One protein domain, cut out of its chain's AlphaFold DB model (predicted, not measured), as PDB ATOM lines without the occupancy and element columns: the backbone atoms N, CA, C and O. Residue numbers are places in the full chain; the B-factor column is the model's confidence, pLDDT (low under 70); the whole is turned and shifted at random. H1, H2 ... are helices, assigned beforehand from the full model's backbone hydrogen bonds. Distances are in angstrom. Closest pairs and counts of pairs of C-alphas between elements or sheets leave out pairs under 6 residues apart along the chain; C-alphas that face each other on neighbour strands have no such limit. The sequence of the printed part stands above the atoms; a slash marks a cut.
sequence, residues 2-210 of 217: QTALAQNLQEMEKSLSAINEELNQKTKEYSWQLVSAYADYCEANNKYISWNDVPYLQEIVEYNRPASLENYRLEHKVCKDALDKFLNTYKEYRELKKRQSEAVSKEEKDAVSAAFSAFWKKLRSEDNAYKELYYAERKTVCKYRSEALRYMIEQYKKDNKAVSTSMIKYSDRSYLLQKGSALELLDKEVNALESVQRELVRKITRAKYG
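Overview. This is residues 2 to 210 of the 217 residues of an uncharacterized protein of Bacteroides finegoldii DSM 17565 (UniProt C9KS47). A long rod of helices is made of overlapping pieces: H1 and H8 lie side by side at one end, the last part of H1 packs on H6, and H6 runs onward beside H3 to the far end, where the hairpin of H4 and H5 is set crosswise. Short H2 packs on H6 and short H7 on H1, both near the overlap. The printed part has 209 residues with eight named helices, H1 to H8 in order, and no named strand, an all helix domain. It is only just extended, close to loose, with a radius of gyration of the C-alphas of 25.2 A and spans of 88 by 40 by 34 A.

Arrangement. H1, residues 2 to 44, touches H8, residues 182 to 208, at a shallow tilt of 25 degrees, opposite ways; the closest C-alphas, of Leu 23 and Leu 193, are 5.9 A apart. With residues 32 to 43 alone, H1 touches the hub H6, residues 128 to 158, closest at the C-alphas of Ala 39 and Ser 146, 4.7 A. H3, residues 67 to 87, touches H6 at a shallow tilt of 22 degrees, opposite ways, with the C-alphas of Cys 79 and Glu 137 closest at 4.8 A. H4, residues 91 to 102, and H5, residues 106 to 126, form a helical hairpin. H5 and H6 only just touch, with 3 pairs of C-alphas within 8 A, and only at the corner. In H1 and H4 to H8 every O i to N i+4 pair is within hydrogen-bond range; H2, residues 55 to 64, has 5 of 6 and H3 15 of 17.

Along the chain. H1 begins at C-alpha 2 (-80.459, 1.029, 8.119) and is 62.3 A long; H6 is 45.4 A. H7 holds residues 170 to 176. H8, 38.5 A, ends at C-alpha 208 (-74.550, -8.801, 3.764).

Size, cuts and confidence. The C-alphas farthest apart, of Gln 2 and Lys 91, are 88.0 A apart. The printed part has no cut, and H6 to H7 is a long link. Residues 2 to 5 have pLDDT under 70.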
ATOM      1  N   GLN A   2     -81.292   1.400   9.287       60.78
ATOM      2  CA  GLN A   2     -80.459   1.029   8.119       60.78
ATOM      3  C   GLN A   2     -79.061   1.678   8.097       60.78
ATOM      4  O   GLN A   2     -78.084   1.021   7.753       60.78
ATOM      5  N   THR A   3     -78.939   2.936   8.523       63.06
ATOM      6  CA  THR A   3     -77.662   3.668   8.578       63.06
ATOM      7  C   THR A   3     -76.665   3.084   9.584       63.06
ATOM      8  O   THR A   3     -75.480   3.002   9.281       63.06
ATOM      9  N   ALA A   4     -77.140   2.608  10.740       66.75
ATOM     10  CA  ALA A   4     -76.295   1.998  11.768       66.75
ATOM     11  C   ALA A   4     -75.749   0.621  11.342       66.75
ATOM     12  O   ALA A   4     -74.611   0.282  11.649       66.75
ATOM     13  N   LEU A   5     -76.538  -0.161  10.594       69.81
ATOM     14  CA  LEU A   5     -76.114  -1.467  10.079       69.81
ATOM     15  C   LEU A   5     -75.090  -1.326   8.941       69.81
ATOM     16  O   LEU A   5     -74.131  -2.089   8.882       69.81
ATOM     17  N   ALA A   6     -75.249  -0.309   8.087       71.00
ATOM     18  CA  ALA A   6     -74.277   0.025   7.046       71.00
ATOM     19  C   ALA A   6     -72.936   0.520   7.625       71.00
ATOM     20  O   ALA A   6     -71.882   0.094   7.161       71.00
ATOM     21  N   GLN A   7     -72.968   1.361   8.667       72.81
ATOM     22  CA  GLN A   7     -71.762   1.809   9.381       72.81
ATOM     23  C   GLN A   7     -71.023   0.637  10.045       72.81
ATOM     24  O   GLN A   7     -69.813   0.507   9.884       72.81
ATOM     25  N   ASN A   8     -71.754  -0.266  10.704       85.19
ATOM     26  CA  ASN A   8     -71.180  -1.456  11.336       85.19
ATOM     27  C   ASN A   8     -70.544  -2.408  10.302       85.19
ATOM     28  O   ASN A   8     -69.436  -2.904  10.498       85.19
ATOM     29  N   LEU A   9     -71.191  -2.606   9.146       89.31
ATOM     30  CA  LEU A   9     -70.619  -3.403   8.056       89.31
ATOM     31  C   LEU A   9     -69.300  -2.811   7.539       89.31
ATOM     32  O   LEU A   9     -68.328  -3.544   7.373       89.31
ATOM     33  N   GLN A  10     -69.251  -1.493   7.335       89.94
ATOM     34  CA  GLN A  10     -68.048  -0.796   6.879       89.94
ATOM     35  C   GLN A  10     -66.895  -0.902   7.897       89.94
ATOM     36  O   GLN A  10     -65.741  -1.097   7.514       89.94
ATOM     37  N   GLU A  11     -67.189  -0.821   9.198       92.38
ATOM     38  CA  GLU A  11     -66.202  -1.027  10.270       92.38
ATOM     39  C   GLU A  11     -65.671  -2.466  10.316       92.38
ATOM     40  O   GLU A  11     -64.462  -2.678  10.475       92.38
ATOM     41  N   MET A  12     -66.546  -3.459  10.124       92.56
ATOM     42  CA  MET A  12     -66.145  -4.864  10.030       92.56
ATOM     43  C   MET A  12     -65.254  -5.115   8.808       92.56
ATOM     44  O   MET A  12     -64.235  -5.791   8.930       92.56
ATOM     45  N   GLU A  13     -65.582  -4.551   7.643       93.69
ATOM     46  CA  GLU A  13     -64.761  -4.677   6.431       93.69
ATOM     47  C   GLU A  13     -63.379  -4.030   6.596       93.69
ATOM     48  O   GLU A  13     -62.369  -4.611   6.191       93.69
ATOM     49  N   LYS A  14     -63.310  -2.869   7.260       95.56
ATOM     50  CA  LYS A  14     -62.036  -2.216   7.590       95.56
ATOM     51  C   LYS A  14     -61.193  -3.072   8.539       95.56
ATOM     52  O   LYS A  14     -60.001  -3.253   8.298       95.56
ATOM     53  N   SER A  15     -61.815  -3.627   9.579       95.38
ATOM     54  CA  SER A  15     -61.155  -4.548  10.514       95.38
ATOM     55  C   SER A  15     -60.645  -5.803   9.805       95.38
ATOM     56  O   SER A  15     -59.523  -6.233  10.054       95.38
ATOM     57  N   LEU A  16     -61.423  -6.354   8.867       96.31
ATOM     58  CA  LEU A  16     -61.019  -7.520   8.085       96.31
ATOM     59  C   LEU A  16     -59.791  -7.218   7.223       96.31
ATOM     60  O   LEU A  16     -58.883  -8.039   7.162       96.31
ATOM     61  N   SER A  17     -59.740  -6.046   6.588       96.75
ATOM     62  CA  SER A  17     -58.561  -5.632   5.821       96.75
ATOM     63  C   SER A  17     -57.308  -5.562   6.696       96.75
ATOM     64  O   SER A  17     -56.266  -6.067   6.287       96.75
ATOM     65  N   ALA A  18     -57.413  -4.989   7.900       96.94
ATOM     66  CA  ALA A  18     -56.294  -4.900   8.838       96.94
ATOM     67  C   ALA A  18     -55.828  -6.288   9.311       96.94
ATOM     68  O   ALA A  18     -54.638  -6.586   9.261       96.94
ATOM     69  N   ILE A  19     -56.766  -7.169   9.682       97.12
ATOM     70  CA  ILE A  19     -56.460  -8.551  10.086       97.12
ATOM     71  C   ILE A  19     -55.815  -9.329   8.937       97.12
ATOM     72  O   ILE A  19     -54.885 -10.091   9.168       97.12
ATOM     73  N   ASN A  20     -56.276  -9.147   7.695       97.12
ATOM     74  CA  ASN A  20     -55.688  -9.815   6.532       97.12
ATOM     75  C   ASN A  20     -54.233  -9.396   6.307       97.12
ATOM     76  O   ASN A  20     -53.402 -10.235   5.961       97.12
ATOM     77  N   GLU A  21     -53.932  -8.110   6.476       97.06
ATOM     78  CA  GLU A  21     -52.579  -7.581   6.331       97.06
ATOM     79  C   GLU A  21     -51.658  -8.103   7.439       97.06
ATOM     80  O   GLU A  21     -50.586  -8.634   7.142       97.06
ATOM     81  N   GLU A  22     -52.116  -8.049   8.694       97.56
ATOM     82  CA  GLU A  22     -51.375  -8.571   9.843       97.56
ATOM     83  C   GLU A  22     -51.147 -10.083   9.733       97.56
ATOM     84  O   GLU A  22     -50.016 -10.547   9.875       97.56
ATOM     85  N   LEU A  23     -52.190 -10.850   9.402       97.69
ATOM     86  CA  LEU A  23     -52.099 -12.294   9.201       97.69
ATOM     87  C   LEU A  23     -51.101 -12.626   8.089       97.69
ATOM     88  O   LEU A  23     -50.205 -13.434   8.301       97.69
ATOM     89  N   ASN A  24     -51.195 -11.969   6.930       96.81
ATOM     90  CA  ASN A  24     -50.265 -12.190   5.822       96.81
ATOM     91  C   ASN A  24     -48.809 -11.908   6.228       96.81
ATOM     92  O   ASN A  24     -47.910 -12.665   5.861       96.81
ATOM     93  N   GLN A  25     -48.568 -10.843   6.994       97.31
ATOM     94  CA  GLN A  25     -47.234 -10.503   7.480       97.31
ATOM     95  C   GLN A  25     -46.717 -11.542   8.487       97.31
ATOM     96  O   GLN A  25     -45.616 -12.074   8.326       97.31
ATOM     97  N   LYS A  26     -47.538 -11.911   9.474       97.62
ATOM     98  CA  LYS A  26     -47.194 -12.896  10.508       97.62
ATOM     99  C   LYS A  26     -46.989 -14.298   9.938       97.62
ATOM    100  O   LYS A  26     -46.061 -14.985  10.350       97.62
ATOM    101  N   THR A  27     -47.771 -14.712   8.939       97.50
ATOM    102  CA  THR A  27     -47.576 -15.989   8.232       97.50
ATOM    103  C   THR A  27     -46.220 -16.038   7.526       97.50
ATOM    104  O   THR A  27     -45.535 -17.064   7.572       97.50
ATOM    105  N   LYS A  28     -45.787 -14.936   6.899       97.56
ATOM    106  CA  LYS A  28     -44.460 -14.858   6.270       97.56
ATOM    107  C   LYS A  28     -43.355 -14.930   7.312       97.56
ATOM    108  O   LYS A  28     -42.479 -15.784   7.186       97.56
ATOM    109  N   GLU A  29     -43.437 -14.110   8.358       97.19
ATOM    110  CA  GLU A  29     -42.482 -14.114   9.470       97.19
ATOM    111  C   GLU A  29     -42.357 -15.500  10.099       97.19
ATOM    112  O   GLU A  29     -41.244 -15.999  10.270       97.19
ATOM    113  N   TYR A  30     -43.492 -16.155  10.354       97.38
ATOM    114  CA  TYR A  30     -43.541 -17.517  10.863       97.38
ATOM    115  C   TYR A  30     -42.807 -18.484   9.940       97.38
ATOM    116  O   TYR A  30     -41.933 -19.227  10.386       97.38
ATOM    117  N   SER A  31     -43.117 -18.443   8.641       96.56
ATOM    118  CA  SER A  31     -42.484 -19.325   7.663       96.56
ATOM    119  C   SER A  31     -40.968 -19.122   7.590       96.56
ATOM    120  O   SER A  31     -40.219 -20.096   7.571       96.56
ATOM    121  N   TRP A  32     -40.497 -17.872   7.623       97.12
ATOM    122  CA  TRP A  32     -39.070 -17.558   7.595       97.12
ATOM    123  C   TRP A  32     -38.367 -18.054   8.853       97.12
ATOM    124  O   TRP A  32     -37.327 -18.698   8.752       97.12
ATOM    125  N   GLN A  33     -38.935 -17.791  10.031       96.44
ATOM    126  CA  GLN A  33     -38.330 -18.200  11.297       96.44
ATOM    127  C   GLN A  33     -38.321 -19.721  11.462       96.44
ATOM    128  O   GLN A  33     -37.305 -20.278  11.873       96.44
ATOM    129  N   LEU A  34     -39.410 -20.404  11.095       96.38
ATOM    130  CA  LEU A  34     -39.497 -21.859  11.193       96.38
ATOM    131  C   LEU A  34     -38.469 -22.539  10.280       96.38
ATOM    132  O   LEU A  34     -37.778 -23.461  10.712       96.38
ATOM    133  N   VAL A  35     -38.343 -22.082   9.032       95.44
ATOM    134  CA  VAL A  35     -37.397 -22.671   8.074       95.44
ATOM    135  C   VAL A  35     -35.947 -22.328   8.444       95.44
ATOM    136  O   VAL A  35     -35.079 -23.187   8.300       95.44
ATOM    137  N   SER A  36     -35.675 -21.140   9.000       95.50
ATOM    138  CA  SER A  36     -34.351 -20.803   9.551       95.50
ATOM    139  C   SER A  36     -33.977 -21.712  10.721       95.50
ATOM    140  O   SER A  36     -32.916 -22.331  10.703       95.50
ATOM    141  N   ALA A  37     -34.876 -21.867  11.698       95.75
ATOM    142  CA  ALA A  37     -34.652 -22.745  12.844       95.75
ATOM    143  C   ALA A  37     -34.463 -24.207  12.407       95.75
ATOM    144  O   ALA A  37     -33.659 -24.942  12.983       95.75
ATOM    145  N   TYR A  38     -35.157 -24.628  11.346       95.31
ATOM    146  CA  TYR A  38     -34.953 -25.936  10.735       95.31
ATOM    147  C   TYR A  38     -33.572 -26.083  10.085       95.31
ATOM    148  O   TYR A  38     -32.937 -27.119  10.267       95.31
ATOM    149  N   ALA A  39     -33.074 -25.060   9.381       94.88
ATOM    150  CA  ALA A  39     -31.723 -25.067   8.814       94.88
ATOM    151  C   ALA A  39     -30.653 -25.254   9.903       94.88
ATOM    152  O   ALA A  39     -29.747 -26.080   9.740       94.88
ATOM    153  N   ASP A  40     -30.802 -24.548  11.028       94.81
ATOM    154  CA  ASP A  40     -29.904 -24.631  12.187       94.81
ATOM    155  C   ASP A  40     -29.970 -26.010  12.854       94.81
ATOM    156  O   ASP A  40     -28.944 -26.648  13.100       94.81
ATOM    157  N   TYR A  41     -31.184 -26.520  13.082       94.31
ATOM    158  CA  TYR A  41     -31.403 -27.865  13.607       94.31
ATOM    159  C   TYR A  41     -30.783 -28.937  12.701       94.31
ATOM    160  O   TYR A  41     -30.156 -29.882  13.191       94.31
ATOM    161  N   CYS A  42     -30.924 -28.795  11.382       93.44
ATOM    162  CA  CYS A  42     -30.355 -29.732  10.427       93.44
ATOM    163  C   CYS A  42     -28.828 -29.712  10.418       93.44
ATOM    164  O   CYS A  42     -28.212 -30.781  10.422       93.44
ATOM    165  N   GLU A  43     -28.221 -28.528  10.467       93.56
ATOM    166  CA  GLU A  43     -26.769 -28.379  10.537       93.56
ATOM    167  C   GLU A  43     -26.208 -28.988  11.829       93.56
ATOM    168  O   GLU A  43     -25.303 -29.823  11.774       93.56
ATOM    169  N   ALA A  44     -26.801 -28.660  12.982       93.06
ATOM    170  CA  ALA A  44     -26.354 -29.143  14.289       93.06
ATOM    171  C   ALA A  44     -26.411 -30.674  14.422       93.06
ATOM    172  O   ALA A  44     -25.589 -31.277  15.110       93.06
ATOM    173  N   ASN A  45     -27.364 -31.317  13.740       92.38
ATOM    174  CA  ASN A  45     -27.591 -32.759  13.829       92.38
ATOM    175  C   ASN A  45     -27.072 -33.541  12.609       92.38
ATOM    176  O   ASN A  45     -27.350 -34.735  12.492       92.38
ATOM    177  N   ASN A  46     -26.349 -32.897  11.679       92.19
ATOM    178  CA  ASN A  46     -25.946 -33.487  10.388       92.19
ATOM    179  C   ASN A  46     -27.121 -34.165   9.655       92.19
ATOM    180  O   ASN A  46     -26.998 -35.233   9.027       92.19
ATOM    181  N   LYS A  47     -28.302 -33.557   9.792       91.38
ATOM    182  CA  LYS A  47     -29.548 -34.041   9.220       91.38
ATOM    183  C   LYS A  47     -29.713 -33.450   7.836       91.38
ATOM    184  O   LYS A  47     -29.573 -32.256   7.606       91.38
ATOM    185  N   TYR A  48     -30.035 -34.328   6.904       87.62
ATOM    186  CA  TYR A  48     -30.136 -33.970   5.505       87.62
ATOM    187  C   TYR A  48     -31.469 -33.315   5.194       87.62
ATOM    188  O   TYR A  48     -32.525 -33.890   5.459       87.62
ATOM    189  N   ILE A  49     -31.382 -32.140   4.581       87.69
ATOM    190  CA  ILE A  49     -32.518 -31.388   4.068       87.69
ATOM    191  C   ILE A  49     -32.861 -31.942   2.685       87.69
ATOM    192  O   ILE A  49     -32.034 -31.900   1.771       87.69
ATOM    193  N   SER A  50     -34.066 -32.491   2.540       80.88
ATOM    194  CA  SER A  50     -34.618 -32.866   1.236       80.88
ATOM    195  C   SER A  50     -35.103 -31.614   0.508       80.88
ATOM    196  O   SER A  50     -35.753 -30.769   1.114       80.88
ATOM    197  N   TRP A  51     -34.826 -31.517  -0.789       79.00
ATOM    198  CA  TRP A  51     -35.347 -30.455  -1.656       79.00
ATOM    199  C   TRP A  51     -36.485 -30.931  -2.565       79.00
ATOM    200  O   TRP A  51     -36.964 -30.153  -3.381       79.00
ATOM    201  N   ASN A  52     -36.935 -32.188  -2.437       79.00
ATOM    202  CA  ASN A  52     -37.992 -32.748  -3.295       79.00
ATOM    203  C   ASN A  52     -39.283 -31.916  -3.249       79.00
ATOM    204  O   ASN A  52     -39.965 -31.783  -4.259       79.00
ATOM    205  N   ASP A  53     -39.578 -31.327  -2.091       76.56
ATOM    206  CA  ASP A  53     -40.775 -30.512  -1.863       76.56
ATOM    207  C   ASP A  53     -40.495 -29.002  -1.988       76.56
ATOM    208  O   ASP A  53     -41.368 -28.180  -1.704       76.56
ATOM    209  N   VAL A  54     -39.270 -28.620  -2.384       83.88
ATOM    210  CA  VAL A  54     -38.814 -27.228  -2.503       83.88
ATOM    211  C   VAL A  54     -37.993 -27.053  -3.792       83.88
ATOM    212  O   VAL A  54     -36.762 -26.982  -3.740       83.88
ATOM    213  N   PRO A  55     -38.651 -26.948  -4.965       86.62
ATOM    214  CA  PRO A  55     -37.971 -26.888  -6.263       86.62
ATOM    215  C   PRO A  55     -36.940 -25.759  -6.376       86.62
ATOM    216  O   PRO A  55     -35.875 -25.934  -6.956       86.62
ATOM    217  N   TYR A  56     -37.210 -24.608  -5.759       89.56
ATOM    218  CA  TYR A  56     -36.275 -23.485  -5.794       89.56
ATOM    219  C   TYR A  56     -34.989 -23.741  -4.985       89.56
ATOM    220  O   TYR A  56     -33.912 -23.291  -5.370       89.56
ATOM    221  N   LEU A  57     -35.054 -24.537  -3.910       89.56
ATOM    222  CA  LEU A  57     -33.850 -24.975  -3.195       89.56
ATOM    223  C   LEU A  57     -32.986 -25.879  -4.085       89.56
ATOM    224  O   LEU A  57     -31.761 -25.757  -4.078       89.56
ATOM    225  N   GLN A  58     -33.618 -26.757  -4.869       89.81
ATOM    226  CA  GLN A  58     -32.918 -27.564  -5.867       89.81
ATOM    227  C   GLN A  58     -32.256 -26.670  -6.924       89.81
ATOM    228  O   GLN A  58     -31.090 -26.877  -7.252       89.81
ATOM    229  N   GLU A  59     -32.954 -25.634  -7.400       91.38
ATOM    230  CA  GLU A  59     -32.421 -24.677  -8.373       91.38
ATOM    231  C   GLU A  59     -31.142 -23.984  -7.878       91.38
ATOM    232  O   GLU A  59     -30.135 -23.935  -8.589       91.38
ATOM    233  N   ILE A  60     -31.152 -23.517  -6.626       91.06
ATOM    234  CA  ILE A  60     -30.003 -22.876  -5.972       91.06
ATOM    235  C   ILE A  60     -28.794 -23.815  -5.925       91.06
ATOM    236  O   ILE A  60     -27.671 -23.396  -6.222       91.06
ATOM    237  N   VAL A  61     -29.017 -25.075  -5.543       87.12
ATOM    238  CA  VAL A  61     -27.939 -26.041  -5.312       87.12
ATOM    239  C   VAL A  61     -27.390 -26.623  -6.619       87.12
ATOM    240  O   VAL A  61     -26.176 -26.760  -6.779       87.12
ATOM    241  N   GLU A  62     -28.255 -26.967  -7.569       87.56
ATOM    242  CA  GLU A  62     -27.845 -27.680  -8.781       87.56
ATOM    243  C   GLU A  62     -27.407 -26.729  -9.904       87.56
ATOM    244  O   GLU A  62     -26.384 -26.995 -10.556       87.56
ATOM    245  N   TYR A  63     -28.119 -25.608 -10.082       88.06
ATOM    246  CA  TYR A  63     -28.027 -24.766 -11.279       88.06
ATOM    247  C   TYR A  63     -27.457 -23.374 -10.992       88.06
ATOM    248  O   TYR A  63     -26.388 -23.051 -11.507       88.06
ATOM    249  N   ASN A  64     -28.116 -22.573 -10.149       90.00
ATOM    250  CA  ASN A  64     -27.776 -21.152  -9.983       90.00
ATOM    251  C   ASN A  64     -26.409 -20.940  -9.330       90.00
ATOM    252  O   ASN A  64     -25.712 -19.991  -9.677       90.00
ATOM    253  N   ARG A  65     -26.040 -21.814  -8.382       85.75
ATOM    254  CA  ARG A  65     -24.759 -21.801  -7.652       85.75
ATOM    255  C   ARG A  65     -24.295 -20.384  -7.272       85.75
ATOM    256  O   ARG A  65     -23.258 -19.925  -7.752       85.75
ATOM    257  N   PRO A  66     -25.057 -19.679  -6.414       93.12
ATOM    258  CA  PRO A  66     -24.704 -18.331  -5.982       93.12
ATOM    259  C   PRO A  66     -23.275 -18.260  -5.438       93.12
ATOM    260  O   PRO A  66     -22.869 -19.116  -4.652       93.12
ATOM    261  N   ALA A  67     -22.541 -17.200  -5.785       94.31
ATOM    262  CA  ALA A  67     -21.150 -17.013  -5.357       94.31
ATOM    263  C   ALA A  67     -20.979 -17.050  -3.826       94.31
ATOM    264  O   ALA A  67     -19.982 -17.559  -3.324       94.31
ATOM    265  N   SER A  68     -21.983 -16.586  -3.074       94.31
ATOM    266  CA  SER A  68     -22.000 -16.643  -1.605       94.31
ATOM    267  C   SER A  68     -21.970 -18.067  -1.042       94.31
ATOM    268  O   SER A  68     -21.614 -18.251   0.117       94.31
ATOM    269  N   LEU A  69     -22.350 -19.071  -1.838       95.62
ATOM    270  CA  LEU A  69     -22.390 -20.475  -1.434       95.62
ATOM    271  C   LEU A  69     -21.200 -21.295  -1.953       95.62
ATOM    272  O   LEU A  69     -21.088 -22.482  -1.641       95.62
ATOM    273  N   GLU A  70     -20.309 -20.682  -2.737       94.62
ATOM    274  CA  GLU A  70     -19.263 -21.396  -3.472       94.62
ATOM    275  C   GLU A  70     -18.273 -22.101  -2.540       94.62
ATOM    276  O   GLU A  70     -17.930 -23.258  -2.773       94.62
ATOM    277  N   ASN A  71     -17.885 -21.459  -1.436       96.31
ATOM    278  CA  ASN A  71     -16.974 -22.061  -0.460       96.31
ATOM    279  C   ASN A  71     -17.550 -23.360   0.122       96.31
ATOM    280  O   ASN A  71     -16.882 -24.391   0.107       96.31
ATOM    281  N   TYR A  72     -18.820 -23.352   0.540       95.44
ATOM    282  CA  TYR A  72     -19.486 -24.543   1.074       95.44
ATOM    283  C   TYR A  72     -19.637 -25.643   0.017       95.44
ATOM    284  O   TYR A  72     -19.476 -26.828   0.315       95.44
ATOM    285  N   ARG A  73     -19.910 -25.257  -1.236       94.94
ATOM    286  CA  ARG A  73     -19.996 -26.190  -2.364       94.94
ATOM    287  C   ARG A  73     -18.644 -26.849  -2.654       94.94
ATOM    288  O   ARG A  73     -18.598 -28.043  -2.948       94.94
ATOM    289  N   LEU A  74     -17.551 -26.089  -2.592       95.56
ATOM    290  CA  LEU A  74     -16.194 -26.598  -2.789       95.56
ATOM    291  C   LEU A  74     -15.761 -27.509  -1.636       95.56
ATOM    292  O   LEU A  74     -15.253 -28.595  -1.905       95.56
ATOM    293  N   GLU A  75     -16.028 -27.126  -0.387       96.12
ATOM    294  CA  GLU A  75     -15.795 -27.975   0.792       96.12
ATOM    295  C   GLU A  75     -16.526 -29.318   0.663       96.12
ATOM    296  O   GLU A  75     -15.916 -30.380   0.804       96.12
ATOM    297  N   HIS A  76     -17.819 -29.282   0.319       95.56
ATOM    298  CA  HIS A  76     -18.604 -30.491   0.066       95.56
ATOM    299  C   HIS A  76     -18.007 -31.335  -1.059       95.56
ATOM    300  O   HIS A  76     -17.841 -32.544  -0.895       95.56
ATOM    301  N   LYS A  77     -17.639 -30.709  -2.182       95.62
ATOM    302  CA  LYS A  77     -17.045 -31.410  -3.323       95.62
ATOM    303  C   LYS A  77     -15.758 -32.135  -2.931       95.62
ATOM    304  O   LYS A  77     -15.603 -33.293  -3.295       95.62
ATOM    305  N   VAL A  78     -14.872 -31.499  -2.163       97.62
ATOM    306  CA  VAL A  78     -13.623 -32.124  -1.697       97.62
ATOM    307  C   VAL A  78     -13.910 -33.371  -0.859       97.62
ATOM    308  O   VAL A  78     -13.322 -34.424  -1.108       97.62
ATOM    309  N   CYS A  79     -14.836 -33.289   0.101       96.81
ATOM    310  CA  CYS A  79     -15.197 -34.442   0.928       96.81
ATOM    311  C   CYS A  79     -15.875 -35.553   0.118       96.81
ATOM    312  O   CYS A  79     -15.575 -36.731   0.321       96.81
ATOM    313  N   LYS A  80     -16.750 -35.187  -0.824       96.69
ATOM    314  CA  LYS A  80     -17.409 -36.134  -1.722       96.69
ATOM    315  C   LYS A  80     -16.400 -36.859  -2.612       96.69
ATOM    316  O   LYS A  80     -16.410 -38.084  -2.650       96.69
ATOM    317  N   ASP A  81     -15.497 -36.126  -3.258       97.31
ATOM    318  CA  ASP A  81     -14.473 -36.693  -4.139       97.31
ATOM    319  C   ASP A  81     -13.512 -37.608  -3.353       97.31
ATOM    320  O   ASP A  81     -13.098 -38.655  -3.854       97.31
ATOM    321  N   ALA A  82     -13.187 -37.265  -2.099       97.06
ATOM    322  CA  ALA A  82     -12.381 -38.110  -1.217       97.06
ATOM    323  C   ALA A  82     -13.092 -39.426  -0.854       97.06
ATOM    324  O   ALA A  82     -12.483 -40.497  -0.944       97.06
ATOM    325  N   LEU A  83     -14.379 -39.360  -0.489       96.25
ATOM    326  CA  LEU A  83     -15.195 -40.544  -0.216       96.25
ATOM    327  C   LEU A  83     -15.343 -41.414  -1.471       96.25
ATOM    328  O   LEU A  83     -15.105 -42.618  -1.412       96.25
ATOM    329  N   ASP A  84     -15.662 -40.816  -2.619       95.50
ATOM    330  CA  ASP A  84     -15.793 -41.528  -3.891       95.50
ATOM    331  C   ASP A  84     -14.468 -42.196  -4.288       95.50
ATOM    332  O   ASP A  84     -14.452 -43.363  -4.689       95.50
ATOM    333  N   LYS A  85     -13.328 -41.512  -4.129       96.62
ATOM    334  CA  LYS A  85     -11.999 -42.090  -4.380       96.62
ATOM    335  C   LYS A  85     -11.733 -43.301  -3.488       96.62
ATOM    336  O   LYS A  85     -11.254 -44.319  -3.987       96.62
ATOM    337  N   PHE A  86     -12.053 -43.202  -2.199       95.25
ATOM    338  CA  PHE A  86     -11.916 -44.300  -1.245       95.25
ATOM    339  C   PHE A  86     -12.791 -45.498  -1.634       95.25
ATOM    340  O   PHE A  86     -12.293 -46.617  -1.740       95.25
ATOM    341  N   LEU A  87     -14.069 -45.273  -1.948       94.88
ATOM    342  CA  LEU A  87     -14.993 -46.336  -2.355       94.88
ATOM    343  C   LEU A  87     -14.549 -47.047  -3.638       94.88
ATOM    344  O   LEU A  87     -14.675 -48.265  -3.756       94.88
ATOM    345  N   ASN A  88     -13.955 -46.314  -4.579       95.31
ATOM    346  CA  ASN A  88     -13.434 -46.880  -5.822       95.31
ATOM    347  C   ASN A  88     -12.182 -47.760  -5.645       95.31
ATOM    348  O   ASN A  88     -11.779 -48.431  -6.600       95.31
ATOM    349  N   THR A  89     -11.580 -47.812  -4.454       95.50
ATOM    350  CA  THR A  89     -10.522 -48.790  -4.152       95.50
ATOM    351  C   THR A  89     -11.079 -50.213  -4.034       95.50
ATOM    352  O   THR A  89     -10.393 -51.177  -4.383       95.50
ATOM    353  N   TYR A  90     -12.352 -50.363  -3.645       94.81
ATOM    354  CA  TYR A  90     -13.010 -51.658  -3.531       94.81
ATOM    355  C   TYR A  90     -13.446 -52.160  -4.907       94.81
ATOM    356  O   TYR A  90     -14.284 -51.563  -5.591       94.81
ATOM    357  N   LYS A  91     -12.904 -53.313  -5.315       95.50
ATOM    358  CA  LYS A  91     -13.302 -53.987  -6.560       95.50
ATOM    359  C   LYS A  91     -14.810 -54.266  -6.592       95.50
ATOM    360  O   LYS A  91     -15.450 -53.955  -7.591       95.50
ATOM    361  N   GLU A  92     -15.356 -54.763  -5.482       95.06
ATOM    362  CA  GLU A  92     -16.785 -55.060  -5.319       95.06
ATOM    363  C   GLU A  92     -17.659 -53.824  -5.576       95.06
ATOM    364  O   GLU A  92     -18.592 -53.889  -6.371       95.06
ATOM    365  N   TYR A  93     -17.309 -52.663  -5.011       95.56
ATOM    366  CA  TYR A  93     -18.044 -51.415  -5.241       95.56
ATOM    367  C   TYR A  93     -18.093 -51.031  -6.726       95.56
ATOM    368  O   TYR A  93     -19.159 -50.702  -7.249       95.56
ATOM    369  N   ARG A  94     -16.956 -51.108  -7.432       96.06
ATOM    370  CA  ARG A  94     -16.882 -50.777  -8.866       96.06
ATOM    371  C   ARG A  94     -17.734 -51.712  -9.721       96.06
ATOM    372  O   ARG A  94     -18.429 -51.252 -10.624       96.06
ATOM    373  N   GLU A  95     -17.712 -53.009  -9.425       96.06
ATOM    374  CA  GLU A  95     -18.548 -53.997 -10.116       96.06
ATOM    375  C   GLU A  95     -20.039 -53.758  -9.855       96.06
ATOM    376  O   GLU A  95     -20.835 -53.784 -10.793       96.06
ATOM    377  N   LEU A  96     -20.420 -53.450  -8.611       96.38
ATOM    378  CA  LEU A  96     -21.801 -53.114  -8.264       96.38
ATOM    379  C   LEU A  96     -22.274 -51.827  -8.951       96.38
ATOM    380  O   LEU A  96     -23.397 -51.788  -9.451       96.38
ATOM    381  N   LYS A  97     -21.425 -50.793  -9.048       95.12
ATOM    382  CA  LYS A  97     -21.741 -49.562  -9.797       95.12
ATOM    383  C   LYS A  97     -21.954 -49.832 -11.284       95.12
ATOM    384  O   LYS A  97     -22.888 -49.278 -11.856       95.12
ATOM    385  N   LYS A  98     -21.139 -50.701 -11.888       95.19
ATOM    386  CA  LYS A  98     -21.317 -51.123 -13.283       95.19
ATOM    387  C   LYS A  98     -22.642 -51.874 -13.478       95.19
ATOM    388  O   LYS A  98     -23.439 -51.491 -14.331       95.19
ATOM    389  N   ARG A  99     -22.937 -52.861 -12.625       94.50
ATOM    390  CA  ARG A  99     -24.216 -53.594 -12.666       94.50
ATOM    391  C   ARG A  99     -25.420 -52.677 -12.452       94.50
ATOM    392  O   ARG A  99     -26.441 -52.869 -13.091       94.50
ATOM    393  N   GLN A 100     -25.303 -51.657 -11.599       94.56
ATOM    394  CA  GLN A 100     -26.358 -50.659 -11.394       94.56
ATOM    395  C   GLN A 100     -26.692 -49.885 -12.672       94.56
ATOM    396  O   GLN A 100     -27.867 -49.627 -12.915       94.56
ATOM    397  N   SER A 101     -25.689 -49.501 -13.469       93.25
ATOM    398  CA  SER A 101     -25.923 -48.815 -14.746       93.25
ATOM    399  C   SER A 101     -26.465 -49.732 -15.842       93.25
ATOM    400  O   SER A 101     -27.131 -49.251 -16.752       93.25
ATOM    401  N   GLU A 102     -26.176 -51.031 -15.762       95.00
ATOM    402  CA  GLU A 102     -26.605 -52.037 -16.742       95.00
ATOM    403  C   GLU A 102     -27.975 -52.648 -16.402       95.00
ATOM    404  O   GLU A 102     -28.624 -53.189 -17.290       95.00
ATOM    405  N   ALA A 103     -28.428 -52.555 -15.148       93.88
ATOM    406  CA  ALA A 103     -29.699 -53.109 -14.690       93.88
ATOM    407  C   ALA A 103     -30.900 -52.373 -15.306       93.88
ATOM    408  O   ALA A 103     -31.163 -51.200 -15.012       93.88
ATOM    409  N   VAL A 104     -31.683 -53.090 -16.110       93.69
ATOM    410  CA  VAL A 104     -32.856 -52.548 -16.805       93.69
ATOM    411  C   VAL A 104     -34.139 -53.026 -16.135       93.69
ATOM    412  O   VAL A 104     -35.037 -52.208 -15.887       93.69
ATOM    413  N   SER A 105     -34.211 -54.315 -15.786       95.88
ATOM    414  CA  SER A 105     -35.397 -54.914 -15.171       95.88
ATOM    415  C   SER A 105     -35.526 -54.558 -13.689       95.88
ATOM    416  O   SER A 105     -34.592 -54.072 -13.041       95.88
ATOM    417  N   LYS A 106     -36.720 -54.778 -13.130       95.06
ATOM    418  CA  LYS A 106     -36.961 -54.559 -11.701       95.06
ATOM    419  C   LYS A 106     -36.182 -55.573 -10.866       95.06
ATOM    420  O   LYS A 106     -35.553 -55.197  -9.885       95.06
ATOM    421  N   GLU A 107     -36.161 -56.825 -11.304       94.44
ATOM    422  CA  GLU A 107     -35.479 -57.933 -10.644       94.44
ATOM    423  C   GLU A 107     -33.965 -57.686 -10.574       94.44
ATOM    424  O   GLU A 107     -33.345 -57.896  -9.531       94.44
ATOM    425  N   GLU A 108     -33.368 -57.169 -11.653       93.50
ATOM    426  CA  GLU A 108     -31.955 -56.779 -11.686       93.50
ATOM    427  C   GLU A 108     -31.667 -55.623 -10.724       93.50
ATOM    428  O   GLU A 108     -30.695 -55.670  -9.966       93.50
ATOM    429  N   LYS A 109     -32.522 -54.594 -10.710       94.88
ATOM    430  CA  LYS A 109     -32.380 -53.439  -9.808       94.88
ATOM    431  C   LYS A 109     -32.506 -53.841  -8.341       94.88
ATOM    432  O   LYS A 109     -31.727 -53.359  -7.513       94.88
ATOM    433  N   ASP A 110     -33.432 -54.739  -8.024       96.19
ATOM    434  CA  ASP A 110     -33.639 -55.256  -6.672       96.19
ATOM    435  C   ASP A 110     -32.442 -56.115  -6.232       96.19
ATOM    436  O   ASP A 110     -31.914 -55.925  -5.133       96.19
ATOM    437  N   ALA A 111     -31.925 -56.980  -7.113       95.50
ATOM    438  CA  ALA A 111     -30.730 -57.782  -6.847       95.50
ATOM    439  C   ALA A 111     -29.480 -56.914  -6.618       95.50
ATOM    440  O   ALA A 111     -28.730 -57.133  -5.664       95.50
ATOM    441  N   VAL A 112     -29.267 -55.886  -7.448       95.94
ATOM    442  CA  VAL A 112     -28.165 -54.925  -7.274       95.94
ATOM    443  C   VAL A 112     -28.318 -54.146  -5.965       95.94
ATOM    444  O   VAL A 112     -27.337 -53.957  -5.244       95.94
ATOM    445  N   SER A 113     -29.538 -53.736  -5.613       95.25
ATOM    446  CA  SER A 113     -29.819 -53.025  -4.357       95.25
ATOM    447  C   SER A 113     -29.564 -53.899  -3.123       95.25
ATOM    448  O   SER A 113     -28.994 -53.427  -2.133       95.25
ATOM    449  N   ALA A 114     -29.917 -55.187  -3.186       96.81
ATOM    450  CA  ALA A 114     -29.607 -56.158  -2.141       96.81
ATOM    451  C   ALA A 114     -28.089 -56.360  -1.988       96.81
ATOM    452  O   ALA A 114     -27.571 -56.337  -0.869       96.81
ATOM    453  N   ALA A 115     -27.360 -56.468  -3.103       96.69
ATOM    454  CA  ALA A 115     -25.907 -56.605  -3.096       96.69
ATOM    455  C   ALA A 115     -25.202 -55.360  -2.523       96.69
ATOM    456  O   ALA A 115     -24.335 -55.489  -1.660       96.69
ATOM    457  N   PHE A 116     -25.631 -54.147  -2.897       96.75
ATOM    458  CA  PHE A 116     -25.149 -52.917  -2.258       96.75
ATOM    459  C   PHE A 116     -25.435 -52.898  -0.758       96.75
ATOM    460  O   PHE A 116     -24.576 -52.501   0.026       96.75
ATOM    461  N   SER A 117     -26.624 -53.330  -0.338       95.31
ATOM    462  CA  SER A 117     -26.985 -53.374   1.083       95.31
ATOM    463  C   SER A 117     -26.045 -54.283   1.882       95.31
ATOM    464  O   SER A 117     -25.612 -53.907   2.975       95.31
ATOM    465  N   ALA A 118     -25.671 -55.438   1.322       95.88
ATOM    466  CA  ALA A 118     -24.688 -56.338   1.922       95.88
ATOM    467  C   ALA A 118     -23.285 -55.703   1.981       95.88
ATOM    468  O   ALA A 118     -22.668 -55.694   3.050       95.88
ATOM    469  N   PHE A 119     -22.830 -55.094   0.878       95.06
ATOM    470  CA  PHE A 119     -21.556 -54.371   0.804       95.06
ATOM    471  C   PHE A 119     -21.458 -53.266   1.867       95.06
ATOM    472  O   PHE A 119     -20.507 -53.228   2.648       95.06
ATOM    473  N   TRP A 120     -22.471 -52.399   1.970       94.00
ATOM    474  CA  TRP A 120     -22.484 -51.309   2.952       94.00
ATOM    475  C   TRP A 120     -22.518 -51.809   4.392       94.00
ATOM    476  O   TRP A 120     -21.902 -51.192   5.262       94.00
ATOM    477  N   LYS A 121     -23.236 -52.909   4.664       92.50
ATOM    478  CA  LYS A 121     -23.273 -53.527   5.995       92.50
ATOM    479  C   LYS A 121     -21.873 -53.968   6.416       92.50
ATOM    480  O   LYS A 121     -21.459 -53.635   7.522       92.50
ATOM    481  N   LYS A 122     -21.153 -54.642   5.515       92.31
ATOM    482  CA  LYS A 122     -19.776 -55.097   5.730       92.31
ATOM    483  C   LYS A 122     -18.803 -53.926   5.912       92.31
ATOM    484  O   LYS A 122     -18.081 -53.865   6.904       92.31
ATOM    485  N   LEU A 123     -18.842 -52.948   5.006       92.19
ATOM    486  CA  LEU A 123     -17.941 -51.795   5.038       92.19
ATOM    487  C   LEU A 123     -18.096 -50.974   6.329       92.19
ATOM    488  O   LEU A 123     -17.111 -50.559   6.933       92.19
ATOM    489  N   ARG A 124     -19.333 -50.790   6.806       87.69
ATOM    490  CA  ARG A 124     -19.613 -50.076   8.062       87.69
ATOM    491  C   ARG A 124     -19.170 -50.833   9.311       87.69
ATOM    492  O   ARG A 124     -18.927 -50.185  10.330       87.69
ATOM    493  N   SER A 125     -19.120 -52.164   9.285       85.31
ATOM    494  CA  SER A 125     -18.634 -52.941  10.431       85.31
ATOM    495  C   SER A 125     -17.113 -52.992  10.504       85.31
ATOM    496  O   SER A 125     -16.575 -52.991  11.605       85.31
ATOM    497  N   GLU A 126     -16.434 -53.011   9.359       83.50
ATOM    498  CA  GLU A 126     -15.011 -53.357   9.283       83.50
ATOM    499  C   GLU A 126     -14.084 -52.136   9.180       83.50
ATOM    500  O   GLU A 126     -12.958 -52.199   9.665       83.50
ATOM    501  N   ASP A 127     -14.537 -51.022   8.591       80.69
ATOM    502  CA  ASP A 127     -13.641 -49.934   8.193       80.69
ATOM    503  C   ASP A 127     -13.937 -48.607   8.913       80.69
ATOM    504  O   ASP A 127     -14.999 -47.992   8.753       80.69
ATOM    505  N   ASN A 128     -12.979 -48.150   9.723       85.06
ATOM    506  CA  ASN A 128     -13.086 -46.870  10.421       85.06
ATOM    507  C   ASN A 128     -12.839 -45.665   9.494       85.06
ATOM    508  O   ASN A 128     -13.484 -44.632   9.666       85.06
ATOM    509  N   ALA A 129     -11.987 -45.803   8.472       90.31
ATOM    510  CA  ALA A 129     -11.711 -44.734   7.511       90.31
ATOM    511  C   ALA A 129     -12.946 -44.426   6.653       90.31
ATOM    512  O   ALA A 129     -13.246 -43.258   6.398       90.31
ATOM    513  N   TYR A 130     -13.734 -45.450   6.291       92.62
ATOM    514  CA  TYR A 130     -15.040 -45.237   5.660       92.62
ATOM    515  C   TYR A 130     -15.945 -44.348   6.521       92.62
ATOM    516  O   TYR A 130     -16.559 -43.413   6.004       92.62
ATOM    517  N   LYS A 131     -16.051 -44.632   7.828       91.12
ATOM    518  CA  LYS A 131     -16.921 -43.867   8.737       91.12
ATOM    519  C   LYS A 131     -16.496 -42.408   8.790       91.12
ATOM    520  O   LYS A 131     -17.351 -41.539   8.663       91.12
ATOM    521  N   GLU A 132     -15.203 -42.143   8.942       92.62
ATOM    522  CA  GLU A 132     -14.667 -40.782   8.999       92.62
ATOM    523  C   GLU A 132     -14.951 -40.001   7.712       92.62
ATOM    524  O   GLU A 132     -15.510 -38.905   7.772       92.62
ATOM    525  N   LEU A 133     -14.663 -40.590   6.546       95.19
ATOM    526  CA  LEU A 133     -14.944 -39.970   5.247       95.19
ATOM    527  C   LEU A 133     -16.444 -39.747   5.029       95.19
ATOM    528  O   LEU A 133     -16.853 -38.677   4.577       95.19
ATOM    529  N   TYR A 134     -17.271 -40.728   5.393       93.00
ATOM    530  CA  TYR A 134     -18.724 -40.623   5.313       93.00
ATOM    531  C   TYR A 134     -19.261 -39.504   6.211       93.00
ATOM    532  O   TYR A 134     -20.070 -38.700   5.760       93.00
ATOM    533  N   TYR A 135     -18.811 -39.408   7.464       92.75
ATOM    534  CA  TYR A 135     -19.243 -38.341   8.368       92.75
ATOM    535  C   TYR A 135     -18.743 -36.962   7.921       92.75
ATOM    536  O   TYR A 135     -19.477 -35.985   8.070       92.75
ATOM    537  N   ALA A 136     -17.546 -36.869   7.339       95.50
ATOM    538  CA  ALA A 136     -17.025 -35.625   6.778       95.50
ATOM    539  C   ALA A 136     -17.847 -35.145   5.567       95.50
ATOM    540  O   ALA A 136     -18.266 -33.983   5.527       95.50
ATOM    541  N   GLU A 137     -18.154 -36.035   4.615       95.19
ATOM    542  CA  GLU A 137     -19.064 -35.735   3.497       95.19
ATOM    543  C   GLU A 137     -20.447 -35.348   4.019       95.19
ATOM    544  O   GLU A 137     -20.992 -34.311   3.640       95.19
ATOM    545  N   ARG A 138     -20.971 -36.112   4.982       93.88
ATOM    546  CA  ARG A 138     -22.292 -35.869   5.552       93.88
ATOM    547  C   ARG A 138     -22.388 -34.501   6.222       93.88
ATOM    548  O   ARG A 138     -23.382 -33.798   6.046       93.88
ATOM    549  N   LYS A 139     -21.370 -34.115   6.986       95.12
ATOM    550  CA  LYS A 139     -21.309 -32.818   7.664       95.12
ATOM    551  C   LYS A 139     -21.260 -31.671   6.657       95.12
ATOM    552  O   LYS A 139     -22.028 -30.719   6.773       95.12
ATOM    553  N   THR A 140     -20.400 -31.779   5.645       95.94
ATOM    554  CA  THR A 140     -20.238 -30.726   4.630       95.94
ATOM    555  C   THR A 140     -21.464 -30.584   3.732       95.94
ATOM    556  O   THR A 140     -21.888 -29.457   3.479       95.94
ATOM    557  N   VAL A 141     -22.114 -31.683   3.325       94.06
ATOM    558  CA  VAL A 141     -23.356 -31.608   2.534       94.06
ATOM    559  C   VAL A 141     -24.511 -31.012   3.334       94.06
ATOM    560  O   VAL A 141     -25.296 -30.239   2.785       94.06
ATOM    561  N   CYS A 142     -24.629 -31.338   4.628       94.00
ATOM    562  CA  CYS A 142     -25.679 -30.769   5.474       94.00
ATOM    563  C   CYS A 142     -25.449 -29.273   5.677       94.00
ATOM    564  O   CYS A 142     -26.376 -28.499   5.473       94.00
ATOM    565  N   LYS A 143     -24.207 -28.862   5.949       95.25
ATOM    566  CA  LYS A 143     -23.834 -27.449   6.045       95.25
ATOM    567  C   LYS A 143     -24.138 -26.683   4.756       95.25
ATOM    568  O   LYS A 143     -24.830 -25.673   4.798       95.25
ATOM    569  N   TYR A 144     -23.705 -27.194   3.602       94.69
ATOM    570  CA  TYR A 144     -23.981 -26.559   2.310       94.69
ATOM    571  C   TYR A 144     -25.485 -26.389   2.054       94.69
ATOM    572  O   TYR A 144     -25.928 -25.327   1.622       94.69
ATOM    573  N   ARG A 145     -26.294 -27.409   2.362       93.06
ATOM    574  CA  ARG A 145     -27.751 -27.335   2.194       93.06
ATOM    575  C   ARG A 145     -28.419 -26.385   3.177       93.06
ATOM    576  O   ARG A 145     -29.345 -25.690   2.772       93.06
ATOM    577  N   SER A 146     -27.965 -26.335   4.427       94.44
ATOM    578  CA  SER A 146     -28.456 -25.361   5.405       94.44
ATOM    579  C   SER A 146     -28.159 -23.933   4.949       94.44
ATOM    580  O   SER A 146     -29.047 -23.089   4.986       94.44
ATOM    581  N   GLU A 147     -26.968 -23.675   4.408       95.44
ATOM    582  CA  GLU A 147     -26.620 -22.364   3.844       95.44
ATOM    583  C   GLU A 147     -27.424 -22.026   2.584       95.44
ATOM    584  O   GLU A 147     -27.893 -20.900   2.424       95.44
ATOM    585  N   ALA A 148     -27.668 -23.004   1.707       94.88
ATOM    586  CA  ALA A 148     -28.556 -22.820   0.562       94.88
ATOM    587  C   ALA A 148     -29.995 -22.492   0.997       94.88
ATOM    588  O   ALA A 148     -30.648 -21.640   0.393       94.88
ATOM    589  N   LEU A 149     -30.472 -23.118   2.078       94.44
ATOM    590  CA  LEU A 149     -31.782 -22.844   2.658       94.44
ATOM    591  C   LEU A 149     -31.849 -21.436   3.273       94.44
ATOM    592  O   LEU A 149     -32.815 -20.715   3.027       94.44
ATOM    593  N   ARG A 150     -30.808 -20.999   3.994       95.50
ATOM    594  CA  ARG A 150     -30.688 -19.619   4.503       95.50
ATOM    595  C   ARG A 150     -30.677 -18.602   3.362       95.50
ATOM    596  O   ARG A 150     -31.427 -17.631   3.400       95.50
ATOM    597  N   TYR A 151     -29.897 -18.856   2.310       96.00
ATOM    598  CA  TYR A 151     -29.882 -18.020   1.110       96.00
ATOM    599  C   TYR A 151     -31.279 -17.907   0.486       96.00
ATOM    600  O   TYR A 151     -31.721 -16.808   0.154       96.00
ATOM    601  N   MET A 152     -31.992 -19.030   0.364       95.00
ATOM    602  CA  MET A 152     -33.359 -19.059  -0.146       95.00
ATOM    603  C   MET A 152     -34.296 -18.177   0.686       95.00
ATOM    604  O   MET A 152     -35.018 -17.360   0.120       95.00
ATOM    605  N   ILE A 153     -34.259 -18.306   2.015       95.62
ATOM    606  CA  ILE A 153     -35.069 -17.490   2.929       95.62
ATOM    607  C   ILE A 153     -34.797 -15.998   2.716       95.62
ATOM    608  O   ILE A 153     -35.739 -15.215   2.637       95.62
ATOM    609  N   GLU A 154     -33.534 -15.597   2.566       96.31
ATOM    610  CA  GLU A 154     -33.179 -14.195   2.323       96.31
ATOM    611  C   GLU A 154     -33.725 -13.663   0.991       96.31
ATOM    612  O   GLU A 154     -34.156 -12.512   0.923       96.31
ATOM    613  N   GLN A 155     -33.787 -14.485  -0.063       95.19
ATOM    614  CA  GLN A 155     -34.460 -14.091  -1.310       95.19
ATOM    615  C   GLN A 155     -35.974 -13.946  -1.113       95.19
ATOM    616  O   GLN A 155     -36.566 -12.963  -1.551       95.19
ATOM    617  N   TYR A 156     -36.605 -14.871  -0.387       95.38
ATOM    618  CA  TYR A 156     -38.040 -14.807  -0.100       95.38
ATOM    619  C   TYR A 156     -38.419 -13.599   0.761       95.38
ATOM    620  O   TYR A 156     -39.466 -12.995   0.531       95.38
ATOM    621  N   LYS A 157     -37.563 -13.208   1.710       96.31
ATOM    622  CA  LYS A 157     -37.731 -11.973   2.488       96.31
ATOM    623  C   LYS A 157     -37.704 -10.735   1.597       96.31
ATOM    624  O   LYS A 157     -38.585  -9.891   1.723       96.31
ATOM    625  N   LYS A 158     -36.739 -10.643   0.672       96.06
ATOM    626  CA  LYS A 158     -36.644  -9.527  -0.290       96.06
ATOM    627  C   LYS A 158     -37.875  -9.436  -1.189       96.06
ATOM    628  O   LYS A 158     -38.378  -8.345  -1.428       96.06
ATOM    629  N   ASP A 159     -38.385 -10.587  -1.610       96.00
ATOM    630  CA  ASP A 159     -39.595 -10.695  -2.421       96.00
ATOM    631  C   ASP A 159     -40.896 -10.538  -1.611       96.00
ATOM    632  O   ASP A 159     -41.985 -10.566  -2.186       96.00
ATOM    633  N   ASN A 160     -40.808 -10.415  -0.281       95.19
ATOM    634  CA  ASN A 160     -41.943 -10.404   0.641       95.19
ATOM    635  C   ASN A 160     -42.893 -11.611   0.441       95.19
ATOM    636  O   ASN A 160     -44.122 -11.470   0.438       95.19
ATOM    637  N   LYS A 161     -42.321 -12.809   0.260       95.25
ATOM    638  CA  LYS A 161     -43.032 -14.080   0.037       95.25
ATOM    639  C   LYS A 161     -42.853 -15.031   1.215       95.25
ATOM    640  O   LYS A 161     -41.763 -15.149   1.768       95.25
ATOM    641  N   ALA A 162     -43.908 -15.770   1.551       94.06
ATOM    642  CA  ALA A 162     -43.822 -16.858   2.521       94.06
ATOM    643  C   ALA A 162     -43.031 -18.033   1.933       94.06
ATOM    644  O   ALA A 162     -43.145 -18.336   0.742       94.06
ATOM    645  N   VAL A 163     -42.240 -18.698   2.769       92.81
ATOM    646  CA  VAL A 163     -41.517 -19.912   2.383       92.81
ATOM    647  C   VAL A 163     -42.414 -21.119   2.656       92.81
ATOM    648  O   VAL A 163     -43.135 -21.150   3.652       92.81
ATOM    649  N   SER A 164     -42.395 -22.127   1.779       90.44
ATOM    650  CA  SER A 164     -43.081 -23.391   2.084       90.44
ATOM    651  C   SER A 164     -42.516 -23.982   3.377       90.44
ATOM    652  O   SER A 164     -41.327 -23.864   3.626       90.44
ATOM    653  N   THR A 165     -43.325 -24.650   4.193       91.56
ATOM    654  CA  THR A 165     -42.859 -25.361   5.400       91.56
ATOM    655  C   THR A 165     -42.977 -26.881   5.252       91.56
ATOM    656  O   THR A 165     -42.644 -27.621   6.175       91.56
ATOM    657  N   SER A 166     -43.388 -27.364   4.070       88.25
ATOM    658  CA  SER A 166     -43.672 -28.780   3.775       88.25
ATOM    659  C   SER A 166     -42.476 -29.717   3.955       88.25
ATOM    660  O   SER A 166     -42.656 -30.878   4.313       88.25
ATOM    661  N   MET A 167     -41.254 -29.220   3.749       88.75
ATOM    662  CA  MET A 167     -40.024 -30.006   3.910       88.75
ATOM    663  C   MET A 167     -39.760 -30.410   5.372       88.75
ATOM    664  O   MET A 167     -38.958 -31.306   5.642       88.75
ATOM    665  N   ILE A 168     -40.406 -29.727   6.323       91.88
ATOM    666  CA  ILE A 168     -40.211 -29.928   7.753       91.88
ATOM    667  C   ILE A 168     -41.190 -30.999   8.209       91.88
ATOM    668  O   ILE A 168     -42.403 -30.798   8.255       91.88
ATOM    669  N   LYS A 169     -40.652 -32.160   8.587       91.31
ATOM    670  CA  LYS A 169     -41.470 -33.247   9.130       91.31
ATOM    671  C   LYS A 169     -42.160 -32.803  10.413       91.31
ATOM    672  O   LYS A 169     -41.594 -32.049  11.200       91.31
ATOM    673  N   TYR A 170     -43.335 -33.369  10.677       90.94
ATOM    674  CA  TYR A 170     -44.098 -33.089  11.894       90.94
ATOM    675  C   TYR A 170     -43.268 -33.254  13.179       90.94
ATOM    676  O   TYR A 170     -43.315 -32.390  14.048       90.94
ATOM    677  N   SER A 171     -42.455 -34.315  13.274       91.19
ATOM    678  CA  SER A 171     -41.565 -34.547  14.423       91.19
ATOM    679  C   SER A 171     -40.583 -33.399  14.648       91.19
ATOM    680  O   SER A 171     -40.332 -33.006  15.781       91.19
ATOM    681  N   ASP A 172     -40.047 -32.853  13.558       92.56
ATOM    682  CA  ASP A 172     -39.053 -31.786  13.598       92.56
ATOM    683  C   ASP A 172     -39.740 -30.463  13.925       92.56
ATOM    684  O   ASP A 172     -39.284 -29.739  14.798       92.56
ATOM    685  N   ARG A 173     -40.897 -30.189  13.306       92.50
ATOM    686  CA  ARG A 173     -41.718 -29.015  13.622       92.50
ATOM    687  C   ARG A 173     -42.120 -29.006  15.097       92.50
ATOM    688  O   ARG A 173     -41.977 -27.982  15.750       92.50
ATOM    689  N   SER A 174     -42.558 -30.141  15.639       92.00
ATOM    690  CA  SER A 174     -42.912 -30.260  17.058       92.00
ATOM    691  C   SER A 174     -41.718 -30.025  17.985       92.00
ATOM    692  O   SER A 174     -41.910 -29.490  19.073       92.00
ATOM    693  N   TYR A 175     -40.510 -30.425  17.583       91.69
ATOM    694  CA  TYR A 175     -39.290 -30.153  18.345       91.69
ATOM    695  C   TYR A 175     -38.917 -28.665  18.306       91.69
ATOM    696  O   TYR A 175     -38.565 -28.091  19.333       91.69
ATOM    697  N   LEU A 176     -39.032 -28.033  17.135       92.62
ATOM    698  CA  LEU A 176     -38.742 -26.610  16.939       92.62
ATOM    699  C   LEU A 176     -39.746 -25.700  17.664       92.62
ATOM    700  O   LEU A 176     -39.370 -24.643  18.161       92.62
ATOM    701  N   LEU A 177     -41.008 -26.122  17.770       92.00
ATOM    702  CA  LEU A 177     -42.068 -25.433  18.514       92.00
ATOM    703  C   LEU A 177     -42.051 -25.805  20.004       92.00
ATOM    704  O   LEU A 177     -43.079 -26.147  20.591       92.00
ATOM    705  N   GLN A 178     -40.876 -25.754  20.636       86.81
ATOM    706  CA  GLN A 178     -40.768 -25.990  22.072       86.81
ATOM    707  C   GLN A 178     -41.641 -24.985  22.840       86.81
ATOM    708  O   GLN A 178     -41.689 -23.798  22.504       86.81
ATOM    709  N   LYS A 179     -42.311 -25.461  23.897       78.06
ATOM    710  CA  LYS A 179     -43.201 -24.643  24.727       78.06
ATOM    711  C   LYS A 179     -42.483 -23.399  25.268       78.06
ATOM    712  O   LYS A 179     -41.456 -23.521  25.927       78.06
ATOM    713  N   GLY A 180     -43.058 -22.224  25.027       78.56
ATOM    714  CA  GLY A 180     -42.528 -20.919  25.424       78.56
ATOM    715  C   GLY A 180     -41.514 -20.315  24.449       78.56
ATOM    716  O   GLY A 180     -41.012 -19.225  24.713       78.56
ATOM    717  N   SER A 181     -41.202 -20.983  23.334       90.25
ATOM    718  CA  SER A 181     -40.343 -20.404  22.298       90.25
ATOM    719  C   SER A 181     -41.055 -19.271  21.554       90.25
ATOM    720  O   SER A 181     -42.274 -19.290  21.375       90.25
ATOM    721  N   ALA A 182     -40.283 -18.301  21.059       92.12
ATOM    722  CA  ALA A 182     -40.811 -17.229  20.212       92.12
ATOM    723  C   ALA A 182     -41.545 -17.780  18.976       92.12
ATOM    724  O   ALA A 182     -42.557 -17.227  18.555       92.12
ATOM    725  N   LEU A 183     -41.074 -18.910  18.443       94.31
ATOM    726  CA  LEU A 183     -41.684 -19.570  17.297       94.31
ATOM    727  C   LEU A 183     -43.041 -20.206  17.632       94.31
ATOM    728  O   LEU A 183     -43.962 -20.127  16.825       94.31
ATOM    729  N   GLU A 184     -43.192 -20.798  18.823       94.88
ATOM    730  CA  GLU A 184     -44.488 -21.302  19.302       94.88
ATOM    731  C   GLU A 184     -45.481 -20.155  19.541       94.88
ATOM    732  O   GLU A 184     -46.663 -20.283  19.226       94.88
ATOM    733  N   LEU A 185     -45.017 -19.022  20.079       95.25
ATOM    734  CA  LEU A 185     -45.859 -17.836  20.249       95.25
ATOM    735  C   LEU A 185     -46.335 -17.295  18.899       95.25
ATOM    736  O   LEU A 185     -47.526 -17.048  18.732       95.25
ATOM    737  N   LEU A 186     -45.438 -17.201  17.918       96.06
ATOM    738  CA  LEU A 186     -45.775 -16.748  16.573       96.06
ATOM    739  C   LEU A 186     -46.745 -17.706  15.856       96.06
ATOM    740  O   LEU A 186     -47.676 -17.248  15.199       96.06
ATOM    741  N   ASP A 187     -46.586 -19.023  16.029       95.44
ATOM    742  CA  ASP A 187     -47.549 -20.027  15.541       95.44
ATOM    743  C   ASP A 187     -48.947 -19.789  16.139       95.44
ATOM    744  O   ASP A 187     -49.945 -19.754  15.419       95.44
ATOM    745  N   LYS A 188     -49.026 -19.552  17.456       95.62
ATOM    746  CA  LYS A 188     -50.288 -19.252  18.153       95.62
ATOM    747  C   LYS A 188     -50.912 -17.937  17.693       95.62
ATOM    748  O   LYS A 188     -52.127 -17.898  17.523       95.62
ATOM    749  N   GLU A 189     -50.113 -16.894  17.484       96.25
ATOM    750  CA  GLU A 189     -50.579 -15.606  16.954       96.25
ATOM    751  C   GLU A 189     -51.196 -15.771  15.562       96.25
ATOM    752  O   GLU A 189     -52.321 -15.326  15.341       96.25
ATOM    753  N   VAL A 190     -50.512 -16.473  14.650       97.00
ATOM    754  CA  VAL A 190     -51.039 -16.773  13.307       97.00
ATOM    755  C   VAL A 190     -52.361 -17.539  13.407       97.00
ATOM    756  O   VAL A 190     -53.355 -17.116  12.823       97.00
ATOM    757  N   ASN A 191     -52.417 -18.606  14.210       96.62
ATOM    758  CA  ASN A 191     -53.636 -19.403  14.387       96.62
ATOM    759  C   ASN A 191     -54.802 -18.583  14.982       96.62
ATOM    760  O   ASN A 191     -55.959 -18.761  14.589       96.62
ATOM    761  N   ALA A 192     -54.517 -17.679  15.925       97.62
ATOM    762  CA  ALA A 192     -55.515 -16.791  16.514       97.62
ATOM    763  C   ALA A 192     -56.049 -15.792  15.478       97.62
ATOM    764  O   ALA A 192     -57.267 -15.651  15.341       97.62
ATOM    765  N   LEU A 193     -55.163 -15.166  14.697       97.81
ATOM    766  CA  LEU A 193     -55.533 -14.261  13.607       97.81
ATOM    767  C   LEU A 193     -56.378 -14.973  12.541       97.81
ATOM    768  O   LEU A 193     -57.406 -14.439  12.131       97.81
ATOM    769  N   GLU A 194     -56.027 -16.202  12.150       96.94
ATOM    770  CA  GLU A 194     -56.844 -17.022  11.240       96.94
ATOM    771  C   GLU A 194     -58.236 -17.329  11.810       96.94
ATOM    772  O   GLU A 194     -59.223 -17.401  11.073       96.94
ATOM    773  N   SER A 195     -58.349 -17.552  13.124       97.12
ATOM    774  CA  SER A 195     -59.648 -17.761  13.775       97.12
ATOM    775  C   SER A 195     -60.504 -16.498  13.712       97.12
ATOM    776  O   SER A 195     -61.636 -16.545  13.226       97.12
ATOM    777  N   VAL A 196     -59.941 -15.357  14.120       96.38
ATOM    778  CA  VAL A 196     -60.635 -14.061  14.118       96.38
ATOM    779  C   VAL A 196     -61.023 -13.653  12.694       96.38
ATOM    780  O   VAL A 196     -62.155 -13.231  12.464       96.38
ATOM    781  N   GLN A 197     -60.135 -13.845  11.715       97.19
ATOM    782  CA  GLN A 197     -60.417 -13.610  10.300       97.19
ATOM    783  C   GLN A 197     -61.623 -14.437   9.834       97.19
ATOM    784  O   GLN A 197     -62.561 -13.890   9.252       97.19
ATOM    785  N   ARG A 198     -61.636 -15.749  10.111       96.69
ATOM    786  CA  ARG A 198     -62.744 -16.639   9.726       96.69
ATOM    787  C   ARG A 198     -64.063 -16.221  10.365       96.69
ATOM    788  O   ARG A 198     -65.090 -16.213   9.686       96.69
ATOM    789  N   GLU A 199     -64.054 -15.865  11.644       95.31
ATOM    790  CA  GLU A 199     -65.243 -15.371  12.341       95.31
ATOM    791  C   GLU A 199     -65.754 -14.057  11.751       95.31
ATOM    792  O   GLU A 199     -66.954 -13.914  11.506       95.31
ATOM    793  N   LEU A 200     -64.860 -13.112  11.463       94.38
ATOM    794  CA  LEU A 200     -65.231 -11.820  10.900       94.38
ATOM    795  C   LEU A 200     -65.775 -11.957   9.473       94.38
ATOM    796  O   LEU A 200     -66.805 -11.365   9.152       94.38
ATOM    797  N   VAL A 201     -65.169 -12.812   8.642       95.31
ATOM    798  CA  VAL A 201     -65.697 -13.168   7.312       95.31
ATOM    799  C   VAL A 201     -67.106 -13.751   7.423       95.31
ATOM    800  O   VAL A 201     -67.996 -13.362   6.660       95.31
ATOM    801  N   ARG A 202     -67.352 -14.645   8.392       93.56
ATOM    802  CA  ARG A 202     -68.692 -15.200   8.645       93.56
ATOM    803  C   ARG A 202     -69.687 -14.107   9.043       93.56
ATOM    804  O   ARG A 202     -70.778 -14.071   8.475       93.56
ATOM    805  N   LYS A 203     -69.322 -13.205   9.962       92.25
ATOM    806  CA  LYS A 203     -70.175 -12.086  10.410       92.25
ATOM    807  C   LYS A 203     -70.512 -11.128   9.266       92.25
ATOM    808  O   LYS A 203     -71.686 -10.834   9.055       92.25
ATOM    809  N   ILE A 204     -69.518 -10.724   8.472       91.75
ATOM    810  CA  ILE A 204     -69.711  -9.876   7.285       91.75
ATOM    811  C   ILE A 204     -70.640 -10.558   6.280       91.75
ATOM    812  O   ILE A 204     -71.573  -9.932   5.785       91.75
ATOM    813  N   THR A 205     -70.424 -11.846   5.999       91.31
ATOM    814  CA  THR A 205     -71.263 -12.608   5.064       91.31
ATOM    815  C   THR A 205     -72.714 -12.641   5.540       91.31
ATOM    816  O   THR A 205     -73.620 -12.310   4.781       91.31
ATOM    817  N   ARG A 206     -72.949 -12.963   6.817       89.19
ATOM    818  CA  ARG A 206     -74.296 -12.966   7.402       89.19
ATOM    819  C   ARG A 206     -74.963 -11.595   7.319       89.19
ATOM    820  O   ARG A 206     -76.100 -11.513   6.866       89.19
ATOM    821  N   ALA A 207     -74.247 -10.529   7.680       87.88
ATOM    822  CA  ALA A 207     -74.754  -9.161   7.620       87.88
ATOM    823  C   ALA A 207     -75.113  -8.732   6.185       87.88
ATOM    824  O   ALA A 207     -76.172  -8.142   5.977       87.88
ATOM    825  N   LYS A 208     -74.288  -9.086   5.187       88.06
ATOM    826  CA  LYS A 208     -74.550  -8.801   3.764       88.06
ATOM    827  C   LYS A 208     -75.818  -9.471   3.241       88.06
ATOM    828  O   LYS A 208     -76.515  -8.882   2.422       88.06
ATOM    829  N   TYR A 209     -76.118 -10.678   3.716       89.12
ATOM    830  CA  TYR A 209     -77.270 -11.462   3.264       89.12
ATOM    831  C   TYR A 209     -78.467 -11.430   4.230       89.12
ATOM    832  O   TYR A 209     -79.431 -12.159   4.020       89.12
ATOM    833  N   GLY A 210     -78.432 -10.603   5.285       84.38
ATOM    834  CA  GLY A 210     -79.527 -10.495   6.259       84.38
ATOM    835  C   GLY A 210     -79.789 -11.773   7.068       84.38
ATOM    836  O   GLY A 210     -80.906 -11.983   7.534       84.38
TER     837      GLY A 210